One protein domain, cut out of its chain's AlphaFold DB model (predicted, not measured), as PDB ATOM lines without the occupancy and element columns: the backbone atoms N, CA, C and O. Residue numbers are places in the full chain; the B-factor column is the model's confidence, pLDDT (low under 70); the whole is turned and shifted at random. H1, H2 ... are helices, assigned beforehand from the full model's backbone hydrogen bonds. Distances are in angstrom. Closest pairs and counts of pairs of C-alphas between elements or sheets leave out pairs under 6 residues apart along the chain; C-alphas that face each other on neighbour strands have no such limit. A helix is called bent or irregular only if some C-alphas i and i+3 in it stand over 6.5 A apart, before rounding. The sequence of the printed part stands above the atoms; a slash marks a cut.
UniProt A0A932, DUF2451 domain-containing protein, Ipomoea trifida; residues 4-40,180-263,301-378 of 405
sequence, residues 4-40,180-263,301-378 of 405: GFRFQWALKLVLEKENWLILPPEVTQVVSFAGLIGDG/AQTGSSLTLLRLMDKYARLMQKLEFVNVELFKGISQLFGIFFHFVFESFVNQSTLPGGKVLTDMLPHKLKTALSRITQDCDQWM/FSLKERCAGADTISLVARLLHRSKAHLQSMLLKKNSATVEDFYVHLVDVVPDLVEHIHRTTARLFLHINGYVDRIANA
ATOM      1  N   GLY A   4      30.342 -89.716  -0.994       50.06
ATOM      2  CA  GLY A   4      30.464 -88.390  -0.362       50.06
ATOM      3  C   GLY A   4      29.175 -87.889   0.306       50.06
ATOM      4  O   GLY A   4      29.238 -87.329   1.399       50.06
ATOM      5  N   PHE A   5      28.006 -88.205  -0.273       53.72
ATOM      6  CA  PHE A   5      26.695 -87.822   0.270       53.72
ATOM      7  C   PHE A   5      26.518 -88.292   1.723       53.72
ATOM      8  O   PHE A   5      25.972 -87.566   2.547       53.72
ATOM      9  N   ARG A   6      26.989 -89.502   2.066       60.31
ATOM     10  CA  ARG A   6      26.768 -90.074   3.404       60.31
ATOM     11  C   ARG A   6      27.599 -89.386   4.489       60.31
ATOM     12  O   ARG A   6      27.133 -89.290   5.618       60.31
ATOM     13  N   PHE A   7      28.792 -88.887   4.164       62.94
ATOM     14  CA  PHE A   7      29.679 -88.258   5.149       62.94
ATOM     15  C   PHE A   7      29.283 -86.815   5.473       62.94
ATOM     16  O   PHE A   7      29.334 -86.429   6.638       62.94
ATOM     17  N   GLN A   8      28.819 -86.044   4.486       67.44
ATOM     18  CA  GLN A   8      28.342 -84.673   4.713       67.44
ATOM     19  C   GLN A   8      27.030 -84.655   5.519       67.44
ATOM     20  O   GLN A   8      26.906 -83.875   6.462       67.44
ATOM     21  N   TRP A   9      26.101 -85.581   5.246       66.94
ATOM     22  CA  TRP A   9      24.906 -85.772   6.083       66.94
ATOM     23  C   TRP A   9      25.235 -86.280   7.495       66.94
ATOM     24  O   TRP A   9      24.625 -85.821   8.457       66.94
ATOM     25  N   ALA A  10      26.219 -87.173   7.652       65.00
ATOM     26  CA  ALA A  10      26.666 -87.615   8.974       65.00
ATOM     27  C   ALA A  10      27.302 -86.477   9.793       65.00
ATOM     28  O   ALA A  10      27.036 -86.382  10.988       65.00
ATOM     29  N   LEU A  11      28.092 -85.593   9.167       75.62
ATOM     30  CA  LEU A  11      28.609 -84.394   9.836       75.62
ATOM     31  C   LEU A  11      27.457 -83.468  10.255       75.62
ATOM     32  O   LEU A  11      27.411 -83.064  11.411       75.62
ATOM     33  N   LYS A  12      26.497 -83.195   9.359       74.44
ATOM     34  CA  LYS A  12      25.322 -82.359   9.660       74.44
ATOM     35  C   LYS A  12      24.534 -82.877  10.872       74.44
ATOM     36  O   LYS A  12      24.309 -82.115  11.801       74.44
ATOM     37  N   LEU A  13      24.235 -84.178  10.922       73.12
ATOM     38  CA  LEU A  13      23.531 -84.819  12.046       73.12
ATOM     39  C   LEU A  13      24.305 -84.802  13.379       73.12
ATOM     40  O   LEU A  13      23.694 -84.944  14.438       73.12
ATOM     41  N   VAL A  14      25.636 -84.677  13.340       75.00
ATOM     42  CA  VAL A  14      26.477 -84.518  14.540       75.00
ATOM     43  C   VAL A  14      26.517 -83.057  14.989       75.00
ATOM     44  O   VAL A  14      26.486 -82.801  16.187       75.00
ATOM     45  N   LEU A  15      26.522 -82.104  14.053       79.00
ATOM     46  CA  LEU A  15      26.434 -80.671  14.349       79.00
ATOM     47  C   LEU A  15      25.054 -80.297  14.913       79.00
ATOM     48  O   LEU A  15      24.974 -79.659  15.956       79.00
ATOM     49  N   GLU A  16      23.971 -80.809  14.325       73.81
ATOM     50  CA  GLU A  16      22.587 -80.679  14.826       73.81
ATOM     51  C   GLU A  16      22.367 -81.285  16.232       73.81
ATOM     52  O   GLU A  16      21.295 -81.121  16.814       73.81
ATOM     53  N   LYS A  17      23.367 -81.987  16.787       74.00
ATOM     54  CA  LYS A  17      23.381 -82.559  18.144       74.00
ATOM     55  C   LYS A  17      24.616 -82.151  18.960       74.00
ATOM     56  O   LYS A  17      24.960 -82.830  19.927       74.00
ATOM     57  N   GLU A  18      25.308 -81.085  18.562       79.12
ATOM     58  CA  GLU A  18      26.476 -80.587  19.285       79.12
ATOM     59  C   GLU A  18      26.049 -79.768  20.511       79.12
ATOM     60  O   GLU A  18      25.321 -78.783  20.402       79.12
ATOM     61  N   ASN A  19      26.550 -80.168  21.681       77.88
ATOM     62  CA  ASN A  19      26.299 -79.501  22.962       77.88
ATOM     63  C   ASN A  19      27.431 -78.529  23.347       77.88
ATOM     64  O   ASN A  19      27.373 -77.914  24.407       77.88
ATOM     65  N   TRP A  20      28.482 -78.427  22.522       84.25
ATOM     66  CA  TRP A  20      29.673 -77.589  22.719       84.25
ATOM     67  C   TRP A  20      30.404 -77.845  24.044       84.25
ATOM     68  O   TRP A  20      31.068 -76.972  24.602       84.25
ATOM     69  N   LEU A  21      30.310 -79.079  24.537       83.44
ATOM     70  CA  LEU A  21      31.054 -79.532  25.701       83.44
ATOM     71  C   LEU A  21      32.454 -79.965  25.266       83.44
ATOM     72  O   LEU A  21      32.607 -80.890  24.466       83.44
ATOM     73  N   ILE A  22      33.472 -79.310  25.829       83.56
ATOM     74  CA  ILE A  22      34.856 -79.785  25.763       83.56
ATOM     75  C   ILE A  22      34.914 -81.168  26.425       83.56
ATOM     76  O   ILE A  22      34.458 -81.348  27.557       83.56
ATOM     77  N   LEU A  23      35.448 -82.143  25.693       80.56
ATOM     78  CA  LEU A  23      35.650 -83.510  26.149       80.56
ATOM     79  C   LEU A  23      36.699 -83.535  27.278       80.56
ATOM     80  O   LEU A  23      37.744 -82.899  27.133       80.56
ATOM     81  N   PRO A  24      36.472 -84.284  28.374       73.44
ATOM     82  CA  PRO A  24      37.491 -84.484  29.399       73.44
ATOM     83  C   PRO A  24      38.765 -85.124  28.813       73.44
ATOM     84  O   PRO A  24      38.653 -85.956  27.900       73.44
ATOM     85  N   PRO A  25      39.966 -84.790  29.324       66.62
ATOM     86  CA  PRO A  25      41.232 -85.281  28.775       66.62
ATOM     87  C   PRO A  25      41.373 -86.815  28.828       66.62
ATOM     88  O   PRO A  25      42.103 -87.401  28.029       66.62
ATOM     89  N   GLU A  26      40.633 -87.484  29.715       63.06
ATOM     90  CA  GLU A  26      40.537 -88.945  29.828       63.06
ATOM     91  C   GLU A  26      39.736 -89.568  28.669       63.06
ATOM     92  O   GLU A  26      39.989 -90.704  28.258       63.06
ATOM     93  N   VAL A  27      38.766 -88.823  28.126       62.62
ATOM     94  CA  VAL A  27      37.943 -89.223  26.972       62.62
ATOM     95  C   VAL A  27      38.680 -88.935  25.662       62.62
ATOM     96  O   VAL A  27      38.535 -89.688  24.692       62.62
ATOM     97  N   THR A  28      39.540 -87.913  25.634       61.19
ATOM     98  CA  THR A  28      40.518 -87.710  24.555       61.19
ATOM     99  C   THR A  28      41.706 -88.669  24.697       61.19
ATOM    100  O   THR A  28      42.854 -88.258  24.862       61.19
ATOM    101  N   GLN A  29      41.435 -89.974  24.575       55.06
ATOM    102  CA  GLN A  29      42.470 -90.971  24.283       55.06
ATOM    103  C   GLN A  29      43.316 -90.542  23.072       55.06
ATOM    104  O   GLN A  29      42.890 -89.727  22.255       55.06
ATOM    105  N   VAL A  30      44.498 -91.143  22.927       60.62
ATOM    106  CA  VAL A  30      45.524 -90.791  21.932       60.62
ATOM    107  C   VAL A  30      45.040 -90.968  20.478       60.62
ATOM    108  O   VAL A  30      45.337 -91.961  19.809       60.62
ATOM    109  N   VAL A  31      44.293 -89.994  19.948       67.81
ATOM    110  CA  VAL A  31      43.845 -89.979  18.548       67.81
ATOM    111  C   VAL A  31      44.941 -89.368  17.679       67.81
ATOM    112  O   VAL A  31      45.183 -88.162  17.694       67.81
ATOM    113  N   SER A  32      45.604 -90.212  16.890       76.75
ATOM    114  CA  SER A  32      46.533 -89.764  15.852       76.75
ATOM    115  C   SER A  32      45.796 -89.486  14.539       76.75
ATOM    116  O   SER A  32      45.159 -90.372  13.964       76.75
ATOM    117  N   PHE A  33      45.958 -88.267  14.023       85.25
ATOM    118  CA  PHE A  33      45.518 -87.850  12.688       85.25
ATOM    119  C   PHE A  33      46.659 -87.955  11.654       85.25
ATOM    120  O   PHE A  33      46.795 -87.108  10.774       85.25
ATOM    121  N   ALA A  34      47.510 -88.986  11.764       82.56
ATOM    122  CA  ALA A  34      48.673 -89.195  10.888       82.56
ATOM    123  C   ALA A  34      48.343 -89.293   9.382       82.56
ATOM    124  O   ALA A  34      49.215 -89.100   8.541       82.56
ATOM    125  N   GLY A  35      47.095 -89.588   9.010       82.94
ATOM    126  CA  GLY A  35      46.651 -89.510   7.622       82.94
ATOM    127  C   GLY A  35      46.523 -88.066   7.150       82.94
ATOM    128  O   GLY A  35      47.003 -87.739   6.066       82.94
ATOM    129  N   LEU A  36      45.919 -87.215   7.986       87.81
ATOM    130  CA  LEU A  36      45.742 -85.782   7.739       87.81
ATOM    131  C   LEU A  36      47.047 -84.987   7.836       87.81
ATOM    132  O   LEU A  36      47.213 -84.050   7.069       87.81
ATOM    133  N   ILE A  37      47.938 -85.321   8.773       84.75
ATOM    134  CA  ILE A  37      49.118 -84.502   9.121       84.75
ATOM    135  C   ILE A  37      50.448 -85.106   8.629       84.75
ATOM    136  O   ILE A  37      51.439 -84.394   8.534       84.75
ATOM    137  N   GLY A  38      50.470 -86.382   8.236       71.50
ATOM    138  CA  GLY A  38      51.633 -87.045   7.632       71.50
ATOM    139  C   GLY A  38      52.627 -87.597   8.644       71.50
ATOM    140  O   GLY A  38      53.036 -88.754   8.529       71.50
ATOM    141  N   ASP A  39      52.940 -86.823   9.679       60.69
ATOM    142  CA  ASP A  39      53.718 -87.314  10.810       60.69
ATOM    143  C   ASP A  39      52.935 -88.387  11.578       60.69
ATOM    144  O   ASP A  39      51.811 -88.170  12.037       60.69
ATOM    145  N   GLY A  40      53.556 -89.554  11.768       52.81
ATOM    146  CA  GLY A  40      52.997 -90.708  12.487       52.81
ATOM    147  C   GLY A  40      52.814 -90.512  13.999       52.81
ATOM    148  O   GLY A  40      52.681 -91.493  14.728       52.81
ATOM    149  N   ALA A 180      40.996 -78.498  24.144       62.00
ATOM    150  CA  ALA A 180      39.666 -77.997  23.779       62.00
ATOM    151  C   ALA A 180      39.059 -78.700  22.538       62.00
ATOM    152  O   ALA A 180      39.021 -78.143  21.440       62.00
ATOM    153  N   GLN A 181      38.583 -79.939  22.704       79.00
ATOM    154  CA  GLN A 181      37.936 -80.738  21.649       79.00
ATOM    155  C   GLN A 181      36.468 -81.035  21.973       79.00
ATOM    156  O   GLN A 181      36.171 -81.536  23.051       79.00
ATOM    157  N   THR A 182      35.554 -80.801  21.028       86.69
ATOM    158  CA  THR A 182      34.146 -81.228  21.103       86.69
ATOM    159  C   THR A 182      33.914 -82.525  20.322       86.69
ATOM    160  O   THR A 182      34.775 -82.998  19.569       86.69
ATOM    161  N   GLY A 183      32.722 -83.115  20.460       85.06
ATOM    162  CA  GLY A 183      32.343 -84.316  19.709       85.06
ATOM    163  C   GLY A 183      32.333 -84.101  18.189       85.06
ATOM    164  O   GLY A 183      32.804 -84.962  17.433       85.06
ATOM    165  N   SER A 184      31.851 -82.944  17.730       86.94
ATOM    166  CA  SER A 184      31.832 -82.563  16.314       86.94
ATOM    167  C   SER A 184      33.222 -82.309  15.746       86.94
ATOM    168  O   SER A 184      33.500 -82.807  14.656       86.94
ATOM    169  N   SER A 185      34.125 -81.619  16.454       89.56
ATOM    170  CA  SER A 185      35.472 -81.356  15.927       89.56
ATOM    171  C   SER A 185      36.305 -82.629  15.833       89.56
ATOM    172  O   SER A 185      36.935 -82.881  14.805       89.56
ATOM    173  N   LEU A 186      36.211 -83.504  16.836       87.75
ATOM    174  CA  LEU A 186      36.816 -84.830  16.787       87.75
ATOM    175  C   LEU A 186      36.236 -85.674  15.636       87.75
ATOM    176  O   LEU A 186      36.973 -86.394  14.958       87.75
ATOM    177  N   THR A 187      34.932 -85.569  15.366       89.12
ATOM    178  CA  THR A 187      34.279 -86.254  14.234       89.12
ATOM    179  C   THR A 187      34.726 -85.693  12.883       89.12
ATOM    180  O   THR A 187      35.055 -86.465  11.981       89.12
ATOM    181  N   LEU A 188      34.802 -84.368  12.753       92.25
ATOM    182  CA  LEU A 188      35.294 -83.647  11.581       92.25
ATOM    183  C   LEU A 188      36.736 -84.053  11.252       92.25
ATOM    184  O   LEU A 188      37.001 -84.516  10.143       92.25
ATOM    185  N   LEU A 189      37.645 -83.975  12.226       91.69
ATOM    186  CA  LEU A 189      39.052 -84.350  12.065       91.69
ATOM    187  C   LEU A 189      39.202 -85.841  11.706       91.69
ATOM    188  O   LEU A 189      39.972 -86.186  10.808       91.69
ATOM    189  N   ARG A 190      38.401 -86.730  12.315       90.62
ATOM    190  CA  ARG A 190      38.321 -88.163  11.950       90.62
ATOM    191  C   ARG A 190      37.764 -88.410  10.543       90.62
ATOM    192  O   ARG A 190      38.041 -89.466   9.973       90.62
ATOM    193  N   LEU A 191      36.965 -87.504   9.981       90.75
ATOM    194  CA  LEU A 191      36.556 -87.550   8.574       90.75
ATOM    195  C   LEU A 191      37.689 -87.042   7.676       90.75
ATOM    196  O   LEU A 191      38.081 -87.752   6.755       90.75
ATOM    197  N   MET A 192      38.268 -85.878   7.969       92.94
ATOM    198  CA  MET A 192      39.353 -85.278   7.180       92.94
ATOM    199  C   MET A 192      40.583 -86.198   7.088       92.94
ATOM    200  O   MET A 192      41.137 -86.365   6.005       92.94
ATOM    201  N   ASP A 193      40.941 -86.893   8.173       91.81
ATOM    202  CA  ASP A 193      41.976 -87.938   8.185       91.81
ATOM    203  C   ASP A 193      41.654 -89.115   7.244       91.81
ATOM    204  O   ASP A 193      42.532 -89.581   6.517       91.81
ATOM    205  N   LYS A 194      40.389 -89.551   7.159       90.94
ATOM    206  CA  LYS A 194      39.966 -90.576   6.186       90.94
ATOM    207  C   LYS A 194      40.066 -90.070   4.748       90.94
ATOM    208  O   LYS A 194      40.542 -90.814   3.894       90.94
ATOM    209  N   TYR A 195      39.666 -88.826   4.476       91.19
ATOM    210  CA  TYR A 195      39.817 -88.220   3.147       91.19
ATOM    211  C   TYR A 195      41.296 -88.090   2.750       91.19
ATOM    212  O   TYR A 195      41.652 -88.451   1.630       91.19
ATOM    213  N   ALA A 196      42.181 -87.699   3.670       91.50
ATOM    214  CA  ALA A 196      43.619 -87.635   3.414       91.50
ATOM    215  C   ALA A 196      44.238 -89.030   3.165       91.50
ATOM    216  O   ALA A 196      44.981 -89.215   2.199       91.50
ATOM    217  N   ARG A 197      43.859 -90.067   3.930       90.81
ATOM    218  CA  ARG A 197      44.273 -91.462   3.643       90.81
ATOM    219  C   ARG A 197      43.720 -92.000   2.320       90.81
ATOM    220  O   ARG A 197      44.319 -92.905   1.741       90.81
ATOM    221  N   LEU A 198      42.592 -91.474   1.838       89.12
ATOM    222  CA  LEU A 198      42.086 -91.767   0.496       89.12
ATOM    223  C   LEU A 198      42.910 -91.037  -0.574       89.12
ATOM    224  O   LEU A 198      43.296 -91.683  -1.542       89.12
ATOM    225  N   MET A 199      43.269 -89.761  -0.380       89.25
ATOM    226  CA  MET A 199      44.150 -89.013  -1.297       89.25
ATOM    227  C   MET A 199      45.500 -89.723  -1.495       89.25
ATOM    228  O   MET A 199      45.964 -89.837  -2.623       89.25
ATOM    229  N   GLN A 200      46.085 -90.276  -0.423       87.00
ATOM    230  CA  GLN A 200      47.325 -91.071  -0.473       87.00
ATOM    231  C   GLN A 200      47.216 -92.359  -1.308       87.00
ATOM    232  O   GLN A 200      48.231 -92.884  -1.757       87.00
ATOM    233  N   LYS A 201      46.006 -92.907  -1.477       86.25
ATOM    234  CA  LYS A 201      45.755 -94.177  -2.184       86.25
ATOM    235  C   LYS A 201      45.125 -93.998  -3.564       86.25
ATOM    236  O   LYS A 201      45.134 -94.935  -4.355       86.25
ATOM    237  N   LEU A 202      44.541 -92.833  -3.832       86.00
ATOM    238  CA  LEU A 202      43.728 -92.529  -5.007       86.00
ATOM    239  C   LEU A 202      44.225 -91.229  -5.652       86.00
ATOM    240  O   LEU A 202      43.486 -90.256  -5.770       86.00
ATOM    241  N   GLU A 203      45.496 -91.222  -6.067       81.88
ATOM    242  CA  GLU A 203      46.183 -90.053  -6.641       81.88
ATOM    243  C   GLU A 203      45.392 -89.396  -7.790       81.88
ATOM    244  O   GLU A 203      45.368 -88.175  -7.911       81.88
ATOM    245  N   PHE A 204      44.677 -90.193  -8.593       80.56
ATOM    246  CA  PHE A 204      43.881 -89.709  -9.725       80.56
ATOM    247  C   PHE A 204      42.644 -88.870  -9.342       80.56
ATOM    248  O   PHE A 204      42.101 -88.198 -10.214       80.56
ATOM    249  N   VAL A 205      42.209 -88.900  -8.073       82.88
ATOM    250  CA  VAL A 205      41.095 -88.095  -7.515       82.88
ATOM    251  C   VAL A 205      41.490 -87.372  -6.219       82.88
ATOM    252  O   VAL A 205      40.662 -87.092  -5.346       82.88
ATOM    253  N   ASN A 206      42.784 -87.070  -6.052       85.94
ATOM    254  CA  ASN A 206      43.267 -86.340  -4.879       85.94
ATOM    255  C   ASN A 206      42.667 -84.922  -4.774       85.94
ATOM    256  O   ASN A 206      42.458 -84.443  -3.661       85.94
ATOM    257  N   VAL A 207      42.319 -84.282  -5.897       88.88
ATOM    258  CA  VAL A 207      41.697 -82.944  -5.942       88.88
ATOM    259  C   VAL A 207      40.260 -82.971  -5.423       88.88
ATOM    260  O   VAL A 207      39.884 -82.142  -4.599       88.88
ATOM    261  N   GLU A 208      39.460 -83.940  -5.857       88.94
ATOM    262  CA  GLU A 208      38.061 -84.107  -5.452       88.94
ATOM    263  C   GLU A 208      37.965 -84.472  -3.966       88.94
ATOM    264  O   GLU A 208      37.095 -83.978  -3.245       88.94
ATOM    265  N   LEU A 209      38.900 -85.295  -3.486       90.81
ATOM    266  CA  LEU A 209      39.022 -85.629  -2.070       90.81
ATOM    267  C   LEU A 209      39.489 -84.423  -1.238       90.81
ATOM    268  O   LEU A 209      38.934 -84.202  -0.162       90.81
ATOM    269  N   PHE A 210      40.414 -83.600  -1.746       92.12
ATOM    270  CA  PHE A 210      40.784 -82.330  -1.112       92.12
ATOM    271  C   PHE A 210      39.611 -81.342  -1.075       92.12
ATOM    272  O   PHE A 210      39.348 -80.770  -0.021       92.12
ATOM    273  N   LYS A 211      38.820 -81.215  -2.153       90.69
ATOM    274  CA  LYS A 211      37.574 -80.429  -2.120       90.69
ATOM    275  C   LYS A 211      36.588 -80.979  -1.083       90.69
ATOM    276  O   LYS A 211      35.918 -80.196  -0.416       90.69
ATOM    277  N   GLY A 212      36.550 -82.297  -0.878       89.69
ATOM    278  CA  GLY A 212      35.835 -82.922   0.239       89.69
ATOM    279  C   GLY A 212      36.313 -82.430   1.612       89.69
ATOM    280  O   GLY A 212      35.486 -82.026   2.428       89.69
ATOM    281  N   ILE A 213      37.629 -82.387   1.849       92.31
ATOM    282  CA  ILE A 213      38.233 -81.807   3.069       92.31
ATOM    283  C   ILE A 213      37.832 -80.328   3.218       92.31
ATOM    284  O   ILE A 213      37.376 -79.925   4.292       92.31
ATOM    285  N   SER A 214      37.926 -79.537   2.146       92.94
ATOM    286  CA  SER A 214      37.557 -78.115   2.148       92.94
ATOM    287  C   SER A 214      36.075 -77.887   2.469       92.94
ATOM    288  O   SER A 214      35.755 -77.041   3.304       92.94
ATOM    289  N   GLN A 215      35.169 -78.666   1.869       91.69
ATOM    290  CA  GLN A 215      33.725 -78.589   2.126       91.69
ATOM    291  C   GLN A 215      33.364 -79.015   3.554       91.69
ATOM    292  O   GLN A 215      32.526 -78.370   4.180       91.69
ATOM    293  N   LEU A 216      34.000 -80.062   4.095       91.88
ATOM    294  CA  LEU A 216      33.798 -80.478   5.489       91.88
ATOM    295  C   LEU A 216      34.165 -79.352   6.467       91.88
ATOM    296  O   LEU A 216      33.412 -79.087   7.404       91.88
ATOM    297  N   PHE A 217      35.279 -78.654   6.221       94.50
ATOM    298  CA  PHE A 217      35.669 -77.502   7.032       94.50
ATOM    299  C   PHE A 217      34.738 -76.298   6.838       94.50
ATOM    300  O   PHE A 217      34.338 -75.682   7.821       94.50
ATOM    301  N   GLY A 218      34.329 -75.998   5.601       92.81
ATOM    302  CA  GLY A 218      33.389 -74.911   5.311       92.81
ATOM    303  C   GLY A 218      32.031 -75.096   5.997       92.81
ATOM    304  O   GLY A 218      31.526 -74.164   6.616       92.81
ATOM    305  N   ILE A 219      31.474 -76.313   5.967       90.94
ATOM    306  CA  ILE A 219      30.226 -76.652   6.675       90.94
ATOM    307  C   ILE A 219      30.381 -76.432   8.188       90.94
ATOM    308  O   ILE A 219      29.502 -75.840   8.811       90.94
ATOM    309  N   PHE A 220      31.507 -76.853   8.775       92.44
ATOM    310  CA  PHE A 220      31.792 -76.624  10.194       92.44
ATOM    311  C   PHE A 220      31.923 -75.131  10.533       92.44
ATOM    312  O   PHE A 220      31.308 -74.658  11.484       92.44
ATOM    313  N   PHE A 221      32.667 -74.377   9.721       94.00
ATOM    314  CA  PHE A 221      32.861 -72.934   9.870       94.00
ATOM    315  C   PHE A 221      31.526 -72.172   9.829       94.00
ATOM    316  O   PHE A 221      31.264 -71.343  10.702       94.00
ATOM    317  N   HIS A 222      30.653 -72.483   8.862       91.06
ATOM    318  CA  HIS A 222      29.317 -71.883   8.790       91.06
ATOM    319  C   HIS A 222      28.466 -72.256  10.006       91.06
ATOM    320  O   HIS A 222      27.796 -71.389  10.554       91.06
ATOM    321  N   PHE A 223      28.511 -73.507  10.472       89.38
ATOM    322  CA  PHE A 223      27.745 -73.931  11.648       89.38
ATOM    323  C   PHE A 223      28.190 -73.225  12.942       89.38
ATOM    324  O   PHE A 223      27.347 -72.797  13.732       89.38
ATOM    325  N   VAL A 224      29.500 -73.035  13.136       91.19
ATOM    326  CA  VAL A 224      30.062 -72.238  14.245       91.19
ATOM    327  C   VAL A 224      29.590 -70.776  14.156       91.19
ATOM    328  O   VAL A 224      29.102 -70.216  15.140       91.19
ATOM    329  N   PHE A 225      29.673 -70.161  12.970       90.75
ATOM    330  CA  PHE A 225      29.177 -68.799  12.730       90.75
ATOM    331  C   PHE A 225      27.666 -68.673  12.992       90.75
ATOM    332  O   PHE A 225      27.215 -67.745  13.669       90.75
ATOM    333  N   GLU A 226      26.870 -69.617  12.503       86.75
ATOM    334  CA  GLU A 226      25.418 -69.615  12.649       86.75
ATOM    335  C   GLU A 226      24.995 -69.786  14.114       86.75
ATOM    336  O   GLU A 226      24.127 -69.051  14.590       86.75
ATOM    337  N   SER A 227      25.673 -70.671  14.852       84.94
ATOM    338  CA  SER A 227      25.412 -70.936  16.273       84.94
ATOM    339  C   SER A 227      25.680 -69.720  17.166       84.94
ATOM    340  O   SER A 227      24.860 -69.388  18.021       84.94
ATOM    341  N   PHE A 228      26.809 -69.029  16.973       85.81
ATOM    342  CA  PHE A 228      27.288 -68.030  17.941       85.81
ATOM    343  C   PHE A 228      27.203 -66.573  17.481       85.81
ATOM    344  O   PHE A 228      27.131 -65.674  18.332       85.81
ATOM    345  N   VAL A 229      27.187 -66.325  16.166       82.19
ATOM    346  CA  VAL A 229      27.105 -64.979  15.577       82.19
ATOM    347  C   VAL A 229      25.698 -64.685  15.066       82.19
ATOM    348  O   VAL A 229      25.099 -63.706  15.509       82.19
ATOM    349  N   ASN A 230      25.132 -65.528  14.196       70.38
ATOM    350  CA  ASN A 230      23.836 -65.247  13.555       70.38
ATOM    351  C   ASN A 230      22.678 -65.151  14.576       70.38
ATOM    352  O   ASN A 230      21.845 -64.244  14.509       70.38
ATOM    353  N   GLN A 231      22.691 -66.014  15.601       60.69
ATOM    354  CA  GLN A 231      21.725 -65.986  16.711       60.69
ATOM    355  C   GLN A 231      21.845 -64.754  17.634       60.69
ATOM    356  O   GLN A 231      20.976 -64.547  18.472       60.69
ATOM    357  N   SER A 232      22.865 -63.893  17.490       53.69
ATOM    358  CA  SER A 232      22.977 -62.640  18.273       53.69
ATOM    359  C   SER A 232      22.098 -61.485  17.755       53.69
ATOM    360  O   SER A 232      22.185 -60.357  18.245       53.69
ATOM    361  N   THR A 233      21.241 -61.756  16.767       48.50
ATOM    362  CA  THR A 233      20.323 -60.779  16.173       48.50
ATOM    363  C   THR A 233      19.225 -60.376  17.166       48.50
ATOM    364  O   THR A 233      18.301 -61.140  17.429       48.50
ATOM    365  N   LEU A 234      19.312 -59.149  17.696       50.47
ATOM    366  CA  LEU A 234      18.259 -58.517  18.505       50.47
ATOM    367  C   LEU A 234      16.889 -58.550  17.787       50.47
ATOM    368  O   LEU A 234      16.851 -58.482  16.554       50.47
ATOM    369  N   PRO A 235      15.755 -58.482  18.516       44.72
ATOM    370  CA  PRO A 235      14.404 -58.431  17.936       44.72
ATOM    371  C   PRO A 235      14.080 -57.129  17.159       44.72
ATOM    372  O   PRO A 235      12.919 -56.830  16.902       44.72
ATOM    373  N   GLY A 236      15.101 -56.353  16.767       45.50
ATOM    374  CA  GLY A 236      15.024 -55.178  15.889       45.50
ATOM    375  C   GLY A 236      15.357 -55.450  14.412       45.50
ATOM    376  O   GLY A 236      15.380 -54.512  13.620       45.50
ATOM    377  N   GLY A 237      15.637 -56.701  14.019       43.25
ATOM    378  CA  GLY A 237      15.559 -57.180  12.625       43.25
ATOM    379  C   GLY A 237      16.526 -56.595  11.577       43.25
ATOM    380  O   GLY A 237      16.422 -56.956  10.405       43.25
ATOM    381  N   LYS A 238      17.455 -55.700  11.942       48.78
ATOM    382  CA  LYS A 238      18.405 -55.062  11.010       48.78
ATOM    383  C   LYS A 238      19.697 -54.623  11.721       48.78
ATOM    384  O   LYS A 238      19.724 -54.509  12.940       48.78
ATOM    385  N   VAL A 239      20.744 -54.331  10.940       46.53
ATOM    386  CA  VAL A 239      22.058 -53.806  11.388       46.53
ATOM    387  C   VAL A 239      22.894 -54.778  12.247       46.53
ATOM    388  O   VAL A 239      23.292 -54.474  13.370       46.53
ATOM    389  N   LEU A 240      23.234 -55.947  11.689       52.38
ATOM    390  CA  LEU A 240      24.291 -56.817  12.247       52.38
ATOM    391  C   LEU A 240      25.227 -57.375  11.160       52.38
ATOM    392  O   LEU A 240      26.447 -57.315  11.308       52.38
ATOM    393  N   THR A 241      24.685 -57.775  10.005       52.81
ATOM    394  CA  THR A 241      25.461 -58.155   8.807       52.81
ATOM    395  C   THR A 241      26.369 -57.042   8.276       52.81
ATOM    396  O   THR A 241      27.438 -57.342   7.744       52.81
ATOM    397  N   ASP A 242      26.015 -55.765   8.445       52.50
ATOM    398  CA  ASP A 242      26.839 -54.652   7.955       52.50
ATOM    399  C   ASP A 242      28.203 -54.567   8.658       52.50
ATOM    400  O   ASP A 242      29.214 -54.370   7.981       52.50
ATOM    401  N   MET A 243      28.265 -54.828   9.971       68.69
ATOM    402  CA  MET A 243      29.507 -54.791  10.763       68.69
ATOM    403  C   MET A 243      30.392 -56.045  10.640       68.69
ATOM    404  O   MET A 243      31.441 -56.113  11.285       68.69
ATOM    405  N   LEU A 244      29.998 -57.053   9.855       80.31
ATOM    406  CA  LEU A 244      30.794 -58.272   9.699       80.31
ATOM    407  C   LEU A 244      32.091 -57.982   8.899       80.31
ATOM    408  O   LEU A 244      32.005 -57.331   7.850       80.31
ATOM    409  N   PRO A 245      33.282 -58.447   9.342       83.94
ATOM    410  CA  PRO A 245      34.548 -58.224   8.640       83.94
ATOM    411  C   PRO A 245      34.495 -58.642   7.168       83.94
ATOM    412  O   PRO A 245      33.901 -59.662   6.820       83.94
ATOM    413  N   HIS A 246      35.138 -57.871   6.288       86.19
ATOM    414  CA  HIS A 246      34.977 -58.063   4.843       86.19
ATOM    415  C   HIS A 246      35.526 -59.413   4.347       86.19
ATOM    416  O   HIS A 246      34.913 -60.036   3.482       86.19
ATOM    417  N   LYS A 247      36.617 -59.902   4.955       88.50
ATOM    418  CA  LYS A 247      37.137 -61.266   4.760       88.50
ATOM    419  C   LYS A 247      36.109 -62.329   5.157       88.50
ATOM    420  O   LYS A 247      35.838 -63.234   4.378       88.50
ATOM    421  N   LEU A 248      35.500 -62.189   6.337       89.75
ATOM    422  CA  LEU A 248      34.510 -63.124   6.877       89.75
ATOM    423  C   LEU A 248      33.224 -63.151   6.031       89.75
ATOM    424  O   LEU A 248      32.708 -64.230   5.749       89.75
ATOM    425  N   LYS A 249      32.771 -61.995   5.519       90.06
ATOM    426  CA  LYS A 249      31.716 -61.913   4.486       90.06
ATOM    427  C   LYS A 249      32.086 -62.731   3.239       90.06
ATOM    428  O   LYS A 249      31.284 -63.542   2.780       90.06
ATOM    429  N   THR A 250      33.300 -62.555   2.712       91.25
ATOM    430  CA  THR A 250      33.781 -63.287   1.526       91.25
ATOM    431  C   THR A 250      33.905 -64.793   1.781       91.25
ATOM    432  O   THR A 250      33.426 -65.577   0.961       91.25
ATOM    433  N   ALA A 251      34.461 -65.211   2.921       91.75
ATOM    434  CA  ALA A 251      34.574 -66.616   3.313       91.75
ATOM    435  C   ALA A 251      33.197 -67.291   3.388       91.75
ATOM    436  O   ALA A 251      32.985 -68.321   2.752       91.75
ATOM    437  N   LEU A 252      32.225 -66.669   4.066       90.69
ATOM    438  CA  LEU A 252      30.851 -67.176   4.129       90.69
ATOM    439  C   LEU A 252      30.200 -67.255   2.741       90.69
ATOM    440  O   LEU A 252      29.605 -68.279   2.424       90.69
ATOM    441  N   SER A 253      30.369 -66.246   1.877       90.31
ATOM    442  CA  SER A 253      29.827 -66.315   0.508       90.31
ATOM    443  C   SER A 253      30.429 -67.455  -0.326       90.31
ATOM    444  O   SER A 253      29.692 -68.127  -1.048       90.31
ATOM    445  N   ARG A 254      31.735 -67.731  -0.170       89.25
ATOM    446  CA  ARG A 254      32.417 -68.875  -0.795       89.25
ATOM    447  C   ARG A 254      31.873 -70.198  -0.254       89.25
ATOM    448  O   ARG A 254      31.517 -71.059  -1.051       89.25
ATOM    449  N   ILE A 255      31.738 -70.346   1.070       89.75
ATOM    450  CA  ILE A 255      31.156 -71.552   1.689       89.75
ATOM    451  C   ILE A 255      29.742 -71.794   1.156       89.75
ATOM    452  O   ILE A 255      29.451 -72.901   0.714       89.75
ATOM    453  N   THR A 256      28.874 -70.779   1.158       86.62
ATOM    454  CA  THR A 256      27.503 -70.921   0.656       86.62
ATOM    455  C   THR A 256      27.499 -71.346  -0.810       86.62
ATOM    456  O   THR A 256      26.758 -72.255  -1.157       86.62
ATOM    457  N   GLN A 257      28.360 -70.776  -1.658       85.38
ATOM    458  CA  GLN A 257      28.471 -71.163  -3.068       85.38
ATOM    459  C   GLN A 257      28.985 -72.606  -3.263       85.38
ATOM    460  O   GLN A 257      28.444 -73.342  -4.088       85.38
ATOM    461  N   ASP A 258      29.998 -73.036  -2.504       80.88
ATOM    462  CA  ASP A 258      30.601 -74.376  -2.621       80.88
ATOM    463  C   ASP A 258      29.828 -75.489  -1.888       80.88
ATOM    464  O   ASP A 258      30.024 -76.674  -2.191       80.88
ATOM    465  N   CYS A 259      28.954 -75.134  -0.943       80.00
ATOM    466  CA  CYS A 259      28.184 -76.060  -0.101       80.00
ATOM    467  C   CYS A 259      26.655 -75.904  -0.247       80.00
ATOM    468  O   CYS A 259      25.902 -76.491   0.537       80.00
ATOM    469  N   ASP A 260      26.181 -75.156  -1.247       70.50
ATOM    470  CA  ASP A 260      24.795 -74.667  -1.362       70.50
ATOM    471  C   ASP A 260      23.722 -75.779  -1.323       70.50
ATOM    472  O   ASP A 260      22.633 -75.612  -0.773       70.50
ATOM    473  N   GLN A 261      24.059 -76.961  -1.854       65.81
ATOM    474  CA  GLN A 261      23.191 -78.148  -1.885       65.81
ATOM    475  C   GLN A 261      22.966 -78.802  -0.505       65.81
ATOM    476  O   GLN A 261      22.053 -79.615  -0.360       65.81
ATOM    477  N   TRP A 262      23.785 -78.466   0.498       63.41
ATOM    478  CA  TRP A 262      23.818 -79.107   1.826       63.41
ATOM    479  C   TRP A 262      23.426 -78.150   2.961       63.41
ATOM    480  O   TRP A 262      22.887 -78.575   3.991       63.41
ATOM    481  N   MET A 263      23.704 -76.856   2.765       63.44
ATOM    482  CA  MET A 263      23.399 -75.778   3.712       63.44
ATOM    483  C   MET A 263      21.884 -75.544   3.799       63.44
ATOM    484  O   MET A 263      21.328 -75.476   4.893       63.44
ATOM    485  N   PHE A 301      22.836 -70.217  23.936       72.94
ATOM    486  CA  PHE A 301      24.134 -70.723  24.381       72.94
ATOM    487  C   PHE A 301      24.731 -69.791  25.437       72.94
ATOM    488  O   PHE A 301      24.785 -68.570  25.220       72.94
ATOM    489  N   SER A 302      25.217 -70.364  26.542       82.75
ATOM    490  CA  SER A 302      25.873 -69.623  27.619       82.75
ATOM    491  C   SER A 302      27.299 -69.209  27.223       82.75
ATOM    492  O   SER A 302      27.783 -69.484  26.121       82.75
ATOM    493  N   LEU A 303      27.995 -68.532  28.138       86.62
ATOM    494  CA  LEU A 303      29.397 -68.162  27.961       86.62
ATOM    495  C   LEU A 303      30.291 -69.392  27.712       86.62
ATOM    496  O   LEU A 303      31.218 -69.308  26.908       86.62
ATOM    497  N   LYS A 304      29.997 -70.538  28.344       87.75
ATOM    498  CA  LYS A 304      30.843 -71.737  28.259       87.75
ATOM    499  C   LYS A 304      30.830 -72.361  26.863       87.75
ATOM    500  O   LYS A 304      31.898 -72.621  26.317       87.75
ATOM    501  N   GLU A 305      29.652 -72.554  26.268       88.56
ATOM    502  CA  GLU A 305      29.524 -73.101  24.910       88.56
ATOM    503  C   GLU A 305      30.134 -72.149  23.869       88.56
ATOM    504  O   GLU A 305      30.739 -72.596  22.897       88.56
ATOM    505  N   ARG A 306      30.026 -70.832  24.096       90.00
ATOM    506  CA  ARG A 306      30.584 -69.788  23.219       90.00
ATOM    507  C   ARG A 306      32.112 -69.783  23.200       90.00
ATOM    508  O   ARG A 306      32.689 -69.743  22.114       90.00
ATOM    509  N   CYS A 307      32.757 -69.866  24.365       90.00
ATOM    510  CA  CYS A 307      34.210 -70.043  24.451       90.00
ATOM    511  C   CYS A 307      34.628 -71.378  23.821       90.00
ATOM    512  O   CYS A 307      35.430 -71.381  22.892       90.00
ATOM    513  N   ALA A 308      33.984 -72.485  24.210       90.62
ATOM    514  CA  ALA A 308      34.284 -73.804  23.660       90.62
ATOM    515  C   ALA A 308      34.187 -73.843  22.125       90.62
ATOM    516  O   ALA A 308      35.058 -74.418  21.477       90.62
ATOM    517  N   GLY A 309      33.183 -73.200  21.519       90.62
ATOM    518  CA  GLY A 309      33.061 -73.074  20.065       90.62
ATOM    519  C   GLY A 309      34.217 -72.311  19.405       90.62
ATOM    520  O   GLY A 309      34.728 -72.750  18.369       90.62
ATOM    521  N   ALA A 310      34.662 -71.210  20.017       93.19
ATOM    522  CA  ALA A 310      35.796 -70.409  19.553       93.19
ATOM    523  C   ALA A 310      37.138 -71.162  19.678       93.19
ATOM    524  O   ALA A 310      37.911 -71.218  18.714       93.19
ATOM    525  N   ASP A 311      37.383 -71.810  20.819       91.44
ATOM    526  CA  ASP A 311      38.576 -72.630  21.066       91.44
ATOM    527  C   ASP A 311      38.638 -73.815  20.090       91.44
ATOM    528  O   ASP A 311      39.675 -74.110  19.486       91.44
ATOM    529  N   THR A 312      37.487 -74.452  19.868       91.81
ATOM    530  CA  THR A 312      37.341 -75.625  19.002       91.81
ATOM    531  C   THR A 312      37.653 -75.308  17.542       91.81
ATOM    532  O   THR A 312      38.409 -76.050  16.906       91.81
ATOM    533  N   ILE A 313      37.107 -74.224  16.976       94.12
ATOM    534  CA  ILE A 313      37.431 -73.867  15.585       94.12
ATOM    535  C   ILE A 313      38.891 -73.410  15.450       94.12
ATOM    536  O   ILE A 313      39.550 -73.774  14.473       94.12
ATOM    537  N   SER A 314      39.434 -72.731  16.466       94.38
ATOM    538  CA  SER A 314      40.858 -72.375  16.540       94.38
ATOM    539  C   SER A 314      41.764 -73.612  16.557       94.38
ATOM    540  O   SER A 314      42.814 -73.624  15.914       94.38
ATOM    541  N   LEU A 315      41.368 -74.681  17.255       91.62
ATOM    542  CA  LEU A 315      42.085 -75.958  17.264       91.62
ATOM    543  C   LEU A 315      42.055 -76.649  15.893       91.62
ATOM    544  O   LEU A 315      43.104 -77.070  15.398       91.62
ATOM    545  N   VAL A 316      40.886 -76.732  15.249       93.31
ATOM    546  CA  VAL A 316      40.768 -77.321  13.901       93.31
ATOM    547  C   VAL A 316      41.610 -76.532  12.891       93.31
ATOM    548  O   VAL A 316      42.323 -77.138  12.091       93.31
ATOM    549  N   ALA A 317      41.618 -75.198  12.968       95.31
ATOM    550  CA  ALA A 317      42.458 -74.344  12.126       95.31
ATOM    551  C   ALA A 317      43.960 -74.594  12.348       95.31
ATOM    552  O   ALA A 317      44.692 -74.839  11.388       95.31
ATOM    553  N   ARG A 318      44.425 -74.629  13.608       92.25
ATOM    554  CA  ARG A 318      45.823 -74.964  13.952       92.25
ATOM    555  C   ARG A 318      46.235 -76.341  13.419       92.25
ATOM    556  O   ARG A 318      47.342 -76.488  12.900       92.25
ATOM    557  N   LEU A 319      45.348 -77.338  13.481       91.56
ATOM    558  CA  LEU A 319      45.599 -78.665  12.906       91.56
ATOM    559  C   LEU A 319      45.657 -78.653  11.377       91.56
ATOM    560  O   LEU A 319      46.501 -79.342  10.802       91.56
ATOM    561  N   LEU A 320      44.832 -77.835  10.722       93.50
ATOM    562  CA  LEU A 320      44.908 -77.637   9.276       93.50
ATOM    563  C   LEU A 320      46.199 -76.928   8.860       93.50
ATOM    564  O   LEU A 320      46.794 -77.305   7.855       93.50
ATOM    565  N   HIS A 321      46.692 -75.944   9.614       94.06
ATOM    566  CA  HIS A 321      48.000 -75.347   9.317       94.06
ATOM    567  C   HIS A 321      49.138 -76.369   9.450       94.06
ATOM    568  O   HIS A 321      50.019 -76.400   8.591       94.06
ATOM    569  N   ARG A 322      49.085 -77.259  10.454       91.50
ATOM    570  CA  ARG A 322      50.038 -78.378  10.594       91.50
ATOM    571  C   ARG A 322      49.972 -79.354   9.407       91.50
ATOM    572  O   ARG A 322      51.019 -79.786   8.937       91.50
ATOM    573  N   SER A 323      48.789 -79.650   8.860       90.81
ATOM    574  CA  SER A 323      48.659 -80.529   7.684       90.81
ATOM    575  C   SER A 323      49.015 -79.887   6.339       90.81
ATOM    576  O   SER A 323      49.138 -80.612   5.349       90.81
ATOM    577  N   LYS A 324      49.194 -78.559   6.264       92.25
ATOM    578  CA  LYS A 324      49.321 -77.823   4.993       92.25
ATOM    579  C   LYS A 324      50.389 -78.398   4.060       92.25
ATOM    580  O   LYS A 324      50.084 -78.706   2.912       92.25
ATOM    581  N   ALA A 325      51.613 -78.600   4.552       90.12
ATOM    582  CA  ALA A 325      52.723 -79.118   3.744       90.12
ATOM    583  C   ALA A 325      52.499 -80.568   3.263       90.12
ATOM    584  O   ALA A 325      52.900 -80.933   2.159       90.12
ATOM    585  N   HIS A 326      51.821 -81.391   4.068       90.31
ATOM    586  CA  HIS A 326      51.483 -82.777   3.730       90.31
ATOM    587  C   HIS A 326      50.372 -82.852   2.675       90.31
ATOM    588  O   HIS A 326      50.508 -83.541   1.668       90.31
ATOM    589  N   LEU A 327      49.309 -82.058   2.829       90.50
ATOM    590  CA  LEU A 327      48.246 -81.953   1.824       90.50
ATOM    591  C   LEU A 327      48.761 -81.351   0.503       90.50
ATOM    592  O   LEU A 327      48.388 -81.835  -0.564       90.50
ATOM    593  N   GLN A 328      49.666 -80.364   0.564       90.88
ATOM    594  CA  GLN A 328      50.385 -79.848  -0.607       90.88
ATOM    595  C   GLN A 328      51.248 -80.920  -1.292       90.88
ATOM    596  O   GLN A 328      51.306 -80.935  -2.517       90.88
ATOM    597  N   SER A 329      51.925 -81.808  -0.551       89.00
ATOM    598  CA  SER A 329      52.796 -82.837  -1.150       89.00
ATOM    599  C   SER A 329      52.006 -83.982  -1.799       89.00
ATOM    600  O   SER A 329      52.426 -84.521  -2.822       89.00
ATOM    601  N   MET A 330      50.833 -84.304  -1.249       86.94
ATOM    602  CA  MET A 330      49.886 -85.293  -1.783       86.94
ATOM    603  C   MET A 330      49.103 -84.806  -3.013       86.94
ATOM    604  O   MET A 330      48.444 -85.607  -3.682       86.94
ATOM    605  N   LEU A 331      49.159 -83.507  -3.314       83.88
ATOM    606  CA  LEU A 331      48.572 -82.897  -4.500       83.88
ATOM    607  C   LEU A 331      49.677 -82.560  -5.505       83.88
ATOM    608  O   LEU A 331      50.592 -81.792  -5.228       83.88
ATOM    609  N   LEU A 332      49.572 -83.106  -6.720       73.06
ATOM    610  CA  LEU A 332      50.501 -82.796  -7.813       73.06
ATOM    611  C   LEU A 332      50.654 -81.275  -7.973       73.06
ATOM    612  O   LEU A 332      49.646 -80.577  -8.043       73.06
ATOM    613  N   LYS A 333      51.896 -80.772  -8.100       69.56
ATOM    614  CA  LYS A 333      52.255 -79.331  -8.035       69.56
ATOM    615  C   LYS A 333      51.338 -78.379  -8.824       69.56
ATOM    616  O   LYS A 333      51.118 -77.255  -8.382       69.56
ATOM    617  N   LYS A 334      50.766 -78.838  -9.946       74.31
ATOM    618  CA  LYS A 334      49.732 -78.141 -10.741       74.31
ATOM    619  C   LYS A 334      48.521 -77.644  -9.924       74.31
ATOM    620  O   LYS A 334      47.913 -76.652 -10.298       74.31
ATOM    621  N   ASN A 335      48.199 -78.307  -8.811       82.50
ATOM    622  CA  ASN A 335      47.049 -78.035  -7.946       82.50
ATOM    623  C   ASN A 335      47.418 -77.213  -6.693       82.50
ATOM    624  O   ASN A 335      46.552 -76.957  -5.861       82.50
ATOM    625  N   SER A 336      48.684 -76.799  -6.526       83.69
ATOM    626  CA  SER A 336      49.149 -76.087  -5.320       83.69
ATOM    627  C   SER A 336      48.343 -74.807  -5.045       83.69
ATOM    628  O   SER A 336      47.972 -74.531  -3.908       83.69
ATOM    629  N   ALA A 337      47.956 -74.082  -6.102       89.62
ATOM    630  CA  ALA A 337      47.110 -72.891  -5.999       89.62
ATOM    631  C   ALA A 337      45.731 -73.166  -5.363       89.62
ATOM    632  O   ALA A 337      45.212 -72.310  -4.654       89.62
ATOM    633  N   THR A 338      45.152 -74.357  -5.561       89.56
ATOM    634  CA  THR A 338      43.885 -74.766  -4.928       89.56
ATOM    635  C   THR A 338      44.045 -74.969  -3.421       89.56
ATOM    636  O   THR A 338      43.115 -74.713  -2.661       89.56
ATOM    637  N   VAL A 339      45.232 -75.398  -2.978       92.12
ATOM    638  CA  VAL A 339      45.552 -75.512  -1.551       92.12
ATOM    639  C   VAL A 339      45.710 -74.122  -0.946       92.12
ATOM    640  O   VAL A 339      45.066 -73.823   0.056       92.12
ATOM    641  N   GLU A 340      46.483 -73.241  -1.585       93.44
ATOM    642  CA  GLU A 340      46.678 -71.877  -1.082       93.44
ATOM    643  C   GLU A 340      45.375 -71.074  -1.036       93.44
ATOM    644  O   GLU A 340      45.124 -70.400  -0.040       93.44
ATOM    645  N   ASP A 341      44.506 -71.199  -2.045       93.31
ATOM    646  CA  ASP A 341      43.192 -70.548  -2.058       93.31
ATOM    647  C   ASP A 341      42.308 -70.988  -0.875       93.31
ATOM    648  O   ASP A 341      41.681 -70.137  -0.242       93.31
ATOM    649  N   PHE A 342      42.321 -72.281  -0.520       94.25
ATOM    650  CA  PHE A 342      41.618 -72.814   0.655       94.25
ATOM    651  C   PHE A 342      42.172 -72.261   1.976       94.25
ATOM    652  O   PHE A 342      41.391 -71.852   2.837       94.25
ATOM    653  N   TYR A 343      43.497 -72.215   2.152       95.75
ATOM    654  CA  TYR A 343      44.074 -71.653   3.378       95.75
ATOM    655  C   TYR A 343      43.763 -70.155   3.495       95.75
ATOM    656  O   TYR A 343      43.133 -69.756   4.475       95.75
ATOM    657  N   VAL A 344      44.067 -69.366   2.460       94.81
ATOM    658  CA  VAL A 344      43.952 -67.895   2.472       94.81
ATOM    659  C   VAL A 344      42.514 -67.398   2.652       94.81
ATOM    660  O   VAL A 344      42.296 -66.385   3.317       94.81
ATOM    661  N   HIS A 345      41.518 -68.085   2.082       92.38
ATOM    662  CA  HIS A 345      40.129 -67.601   2.084       92.38
ATOM    663  C   HIS A 345      39.206 -68.288   3.094       92.38
ATOM    664  O   HIS A 345      38.031 -67.919   3.163       92.38
ATOM    665  N   LEU A 346      39.693 -69.276   3.855       93.19
ATOM    666  CA  LEU A 346      38.856 -70.017   4.803       93.19
ATOM    667  C   LEU A 346      39.569 -70.376   6.115       93.19
ATOM    668  O   LEU A 346      38.990 -70.160   7.177       93.19
ATOM    669  N   VAL A 347      40.808 -70.877   6.083       96.31
ATOM    670  CA  VAL A 347      41.537 -71.233   7.322       96.31
ATOM    671  C   VAL A 347      42.141 -69.989   7.989       96.31
ATOM    672  O   VAL A 347      41.905 -69.757   9.172       96.31
ATOM    673  N   ASP A 348      42.798 -69.119   7.216       96.00
ATOM    674  CA  ASP A 348      43.376 -67.840   7.670       96.00
ATOM    675  C   ASP A 348      42.306 -66.803   8.101       96.00
ATOM    676  O   ASP A 348      42.636 -65.738   8.628       96.00
ATOM    677  N   VAL A 349      41.015 -67.103   7.897       96.44
ATOM    678  CA  VAL A 349      39.856 -66.269   8.283       96.44
ATOM    679  C   VAL A 349      39.256 -66.703   9.634       96.44
ATOM    680  O   VAL A 349      38.422 -66.003  10.206       96.44
ATOM    681  N   VAL A 350      39.698 -67.830  10.206       96.44
ATOM    682  CA  VAL A 350      39.228 -68.300  11.523       96.44
ATOM    683  C   VAL A 350      39.493 -67.295  12.655       96.44
ATOM    684  O   VAL A 350      38.573 -67.095  13.448       96.44
ATOM    685  N   PRO A 351      40.649 -66.600  12.737       94.94
ATOM    686  CA  PRO A 351      40.856 -65.560  13.745       94.94
ATOM    687  C   PRO A 351      39.817 -64.430  13.673       94.94
ATOM    688  O   PRO A 351      39.321 -64.006  14.714       94.94
ATOM    689  N   ASP A 352      39.416 -64.006  12.466       94.06
ATOM    690  CA  ASP A 352      38.378 -62.979  12.279       94.06
ATOM    691  C   ASP A 352      37.011 -63.456  12.817       94.06
ATOM    692  O   ASP A 352      36.240 -62.667  13.366       94.06
ATOM    693  N   LEU A 353      36.692 -64.752  12.669       94.25
ATOM    694  CA  LEU A 353      35.472 -65.354  13.220       94.25
ATOM    695  C   LEU A 353      35.547 -65.493  14.747       94.25
ATOM    696  O   LEU A 353      34.571 -65.191  15.430       94.25
ATOM    697  N   VAL A 354      36.695 -65.896  15.290       94.25
ATOM    698  CA  VAL A 354      36.932 -66.035  16.736       94.25
ATOM    699  C   VAL A 354      36.840 -64.681  17.445       94.25
ATOM    700  O   VAL A 354      36.132 -64.568  18.448       94.25
ATOM    701  N   GLU A 355      37.448 -63.627  16.891       93.00
ATOM    702  CA  GLU A 355      37.252 -62.249  17.369       93.00
ATOM    703  C   GLU A 355      35.762 -61.875  17.349       93.00
ATOM    704  O   GLU A 355      35.235 -61.336  18.325       93.00
ATOM    705  N   HIS A 356      35.048 -62.214  16.269       90.88
ATOM    706  CA  HIS A 356      33.629 -61.894  16.152       90.88
ATOM    707  C   HIS A 356      32.753 -62.655  17.164       90.88
ATOM    708  O   HIS A 356      31.825 -62.059  17.710       90.88
ATOM    709  N   ILE A 357      33.060 -63.922  17.472       91.19
ATOM    710  CA  ILE A 357      32.376 -64.708  18.516       91.19
ATOM    711  C   ILE A 357      32.618 -64.087  19.892       91.19
ATOM    712  O   ILE A 357      31.664 -63.896  20.650       91.19
ATOM    713  N   HIS A 358      33.856 -63.708  20.216       91.19
ATOM    714  CA  HIS A 358      34.147 -63.000  21.464       91.19
ATOM    715  C   HIS A 358      33.424 -61.646  21.525       91.19
ATOM    716  O   HIS A 358      32.870 -61.290  22.565       91.19
ATOM    717  N   ARG A 359      33.327 -60.925  20.403       87.19
ATOM    718  CA  ARG A 359      32.643 -59.627  20.311       87.19
ATOM    719  C   ARG A 359      31.117 -59.719  20.431       87.19
ATOM    720  O   ARG A 359      30.521 -58.849  21.071       87.19
ATOM    721  N   THR A 360      30.463 -60.730  19.853       84.88
ATOM    722  CA  THR A 360      29.015 -60.951  20.057       84.88
ATOM    723  C   THR A 360      28.729 -61.452  21.467       84.88
ATOM    724  O   THR A 360      27.775 -60.995  22.089       84.88
ATOM    725  N   THR A 361      29.592 -62.312  22.007       86.56
ATOM    726  CA  THR A 361      29.504 -62.822  23.382       86.56
ATOM    727  C   THR A 361      29.649 -61.692  24.403       86.56
ATOM    728  O   THR A 361      28.776 -61.524  25.250       86.56
ATOM    729  N   ALA A 362      30.665 -60.834  24.269       85.69
ATOM    730  CA  ALA A 362      30.827 -59.651  25.115       85.69
ATOM    731  C   ALA A 362      29.611 -58.713  25.031       85.69
ATOM    732  O   ALA A 362      29.126 -58.264  26.063       85.69
ATOM    733  N   ARG A 363      29.057 -58.470  23.833       79.88
ATOM    734  CA  ARG A 363      27.831 -57.664  23.654       79.88
ATOM    735  C   ARG A 363      26.592 -58.292  24.315       79.88
ATOM    736  O   ARG A 363      25.709 -57.558  24.745       79.88
ATOM    737  N   LEU A 364      26.506 -59.621  24.360       79.81
ATOM    738  CA  LEU A 364      25.365 -60.351  24.920       79.81
ATOM    739  C   LEU A 364      25.388 -60.378  26.456       79.81
ATOM    740  O   LEU A 364      24.342 -60.230  27.081       79.81
ATOM    741  N   PHE A 365      26.570 -60.540  27.062       80.44
ATOM    742  CA  PHE A 365      26.726 -60.589  28.523       80.44
ATOM    743  C   PHE A 365      26.948 -59.212  29.170       80.44
ATOM    744  O   PHE A 365      26.538 -59.001  30.311       80.44
ATOM    745  N   LEU A 366      27.544 -58.249  28.460       80.12
ATOM    746  CA  LEU A 366      27.689 -56.871  28.935       80.12
ATOM    747  C   LEU A 366      26.514 -56.027  28.434       80.12
ATOM    748  O   LEU A 366      26.480 -55.601  27.281       80.12
ATOM    749  N   HIS A 367      25.565 -55.721  29.323       71.50
ATOM    750  CA  HIS A 367      24.425 -54.844  29.028       71.50
ATOM    751  C   HIS A 367      24.836 -53.354  28.967       71.50
ATOM    752  O   HIS A 367      24.374 -52.524  29.751       71.50
ATOM    753  N   ILE A 368      25.745 -53.021  28.041       70.19
ATOM    754  CA  ILE A 368      26.419 -51.715  27.915       70.19
ATOM    755  C   ILE A 368      25.412 -50.560  27.854       70.19
ATOM    756  O   ILE A 368      25.599 -49.564  28.543       70.19
ATOM    757  N   ASN A 369      24.313 -50.709  27.108       71.25
ATOM    758  CA  ASN A 369      23.284 -49.672  26.980       71.25
ATOM    759  C   ASN A 369      22.695 -49.282  28.350       71.25
ATOM    760  O   ASN A 369      22.701 -48.110  28.710       71.25
ATOM    761  N   GLY A 370      22.305 -50.264  29.171       75.31
ATOM    762  CA  GLY A 370      21.804 -49.992  30.520       75.31
ATOM    763  C   GLY A 370      22.872 -49.492  31.500       75.31
ATOM    764  O   GLY A 370      22.517 -48.908  32.520       75.31
ATOM    765  N   TYR A 371      24.166 -49.683  31.216       77.50
ATOM    766  CA  TYR A 371      25.229 -48.984  31.945       77.50
ATOM    767  C   TYR A 371      25.336 -47.517  31.519       77.50
ATOM    768  O   TYR A 371      25.477 -46.669  32.394       77.50
ATOM    769  N   VAL A 372      25.199 -47.194  30.227       81.50
ATOM    770  CA  VAL A 372      25.144 -45.800  29.746       81.50
ATOM    771  C   VAL A 372      23.976 -45.056  30.396       81.50
ATOM    772  O   VAL A 372      24.193 -43.986  30.961       81.50
ATOM    773  N   ASP A 373      22.780 -45.650  30.428       82.56
ATOM    774  CA  ASP A 373      21.616 -45.051  31.098       82.56
ATOM    775  C   ASP A 373      21.863 -44.833  32.600       82.56
ATOM    776  O   ASP A 373      21.534 -43.776  33.140       82.56
ATOM    777  N   ARG A 374      22.489 -45.797  33.291       83.44
ATOM    778  CA  ARG A 374      22.843 -45.669  34.718       83.44
ATOM    779  C   ARG A 374      23.904 -44.597  34.970       83.44
ATOM    780  O   ARG A 374      23.798 -43.897  35.967       83.44
ATOM    781  N   ILE A 375      24.893 -44.453  34.088       83.75
ATOM    782  CA  ILE A 375      25.960 -43.442  34.184       83.75
ATOM    783  C   ILE A 375      25.412 -42.036  33.897       83.75
ATOM    784  O   ILE A 375      25.786 -41.086  34.584       83.75
ATOM    785  N   ALA A 376      24.501 -41.907  32.928       85.19
ATOM    786  CA  ALA A 376      23.853 -40.643  32.578       85.19
ATOM    787  C   ALA A 376      22.853 -40.167  33.648       85.19
ATOM    788  O   ALA A 376      22.741 -38.969  33.893       85.19
ATOM    789  N   ASN A 377      22.150 -41.097  34.306       85.12
ATOM    790  CA  ASN A 377      21.231 -40.797  35.411       85.12
ATOM    791  C   ASN A 377      21.907 -40.828  36.799       85.12
ATOM    792  O   ASN A 377      21.246 -40.575  37.809       85.12
ATOM    793  N   ALA A 378      23.209 -41.128  36.879       86.88
ATOM    794  CA  ALA A 378      23.952 -41.047  38.129       86.88
ATOM    795  C   ALA A 378      24.097 -39.581  38.552       86.88
ATOM    796  O   ALA A 378      24.607 -38.737  37.815       86.88
TER     797      ALA A 378
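Overview. This is residues 4 to 40, 180 to 263 and 301 to 378 of the 405 residues of the protein "DUF2451 domain-containing protein" of Ipomoea trifida (UniProt A0A932). Helices H1, H3, H6, H7 and H8 gather lengthwise round H4 as a bundle; H5 crosses one side, and residues 366 to 378, with H9, stick out at one end. The printed part has 199 residues with nine named helices, H1 to H9 in order, and no named strand: all helix. It is compact, with a radius of gyration of the C-alphas of 18.6 A, and elongated, spanning 69 by 39 by 28 A.

Along the chain. Find C-alpha 4 at (30.464, -88.390, -0.362), where H1, residues 4 to 15, begins. H2 takes residues 34 to 37, H3 183 to 199, H4 203 to 228 over 38.0 A, H5 246 to 263, H6 303 to 330 over 40.0 A, H7 333 to 347, and H8 350 to 365. H9, residues 368 to 376, ends at (23.853, -40.643, 32.578). H4, H5, H6 and H7 are irregular: C-alphas 204 and 207 are 8.1 A apart, 258 and 261 8.3 A, 322 and 325 7.4 A, 334 and 337 7.5 A.

Arrangement. Start at the hub, H4, which touches six helices, among them H3 in a hairpin, closest at C-alphas Met 199 and Asn 206, 4.6 A. H1 touches residues 212 to 223 of H4 alone, closest at C-alphas Gln 8 and Leu 216, 6.9 A. H5 touches residues 215 to 222 of H4 alone, at a steep tilt of 69 degrees, only just short of about perpendicular; C-alphas Gly 218 and Ile 255 are closest, 5.4 A. H6 and H8 touch, opposite ways at a shallow tilt of 2 degrees, closest at C-alphas Ala 310 and Val 354, 5.3 A. H6 and H7 form a hairpin. H2 touches H3 and H6. H9 touches no helix. Every O i to N i+4 pair is within hydrogen-bond range in H1, H8 and H9; H3 has 12 of 13, H4 20 of 22, H5 12 of 14, H6 22 of 24, H7 8 of 11, and H2 is too short.

Size, cuts and confidence. Residues 41 to 179 and 264 to 300 are not printed; the C-alpha gaps are 21.6 A and 21.3 A. Links H1 to H2 and H4 to H5 are long. Mean pLDDT of the printed part is 82.0; 34 residues are under 70, among them 231 to 243.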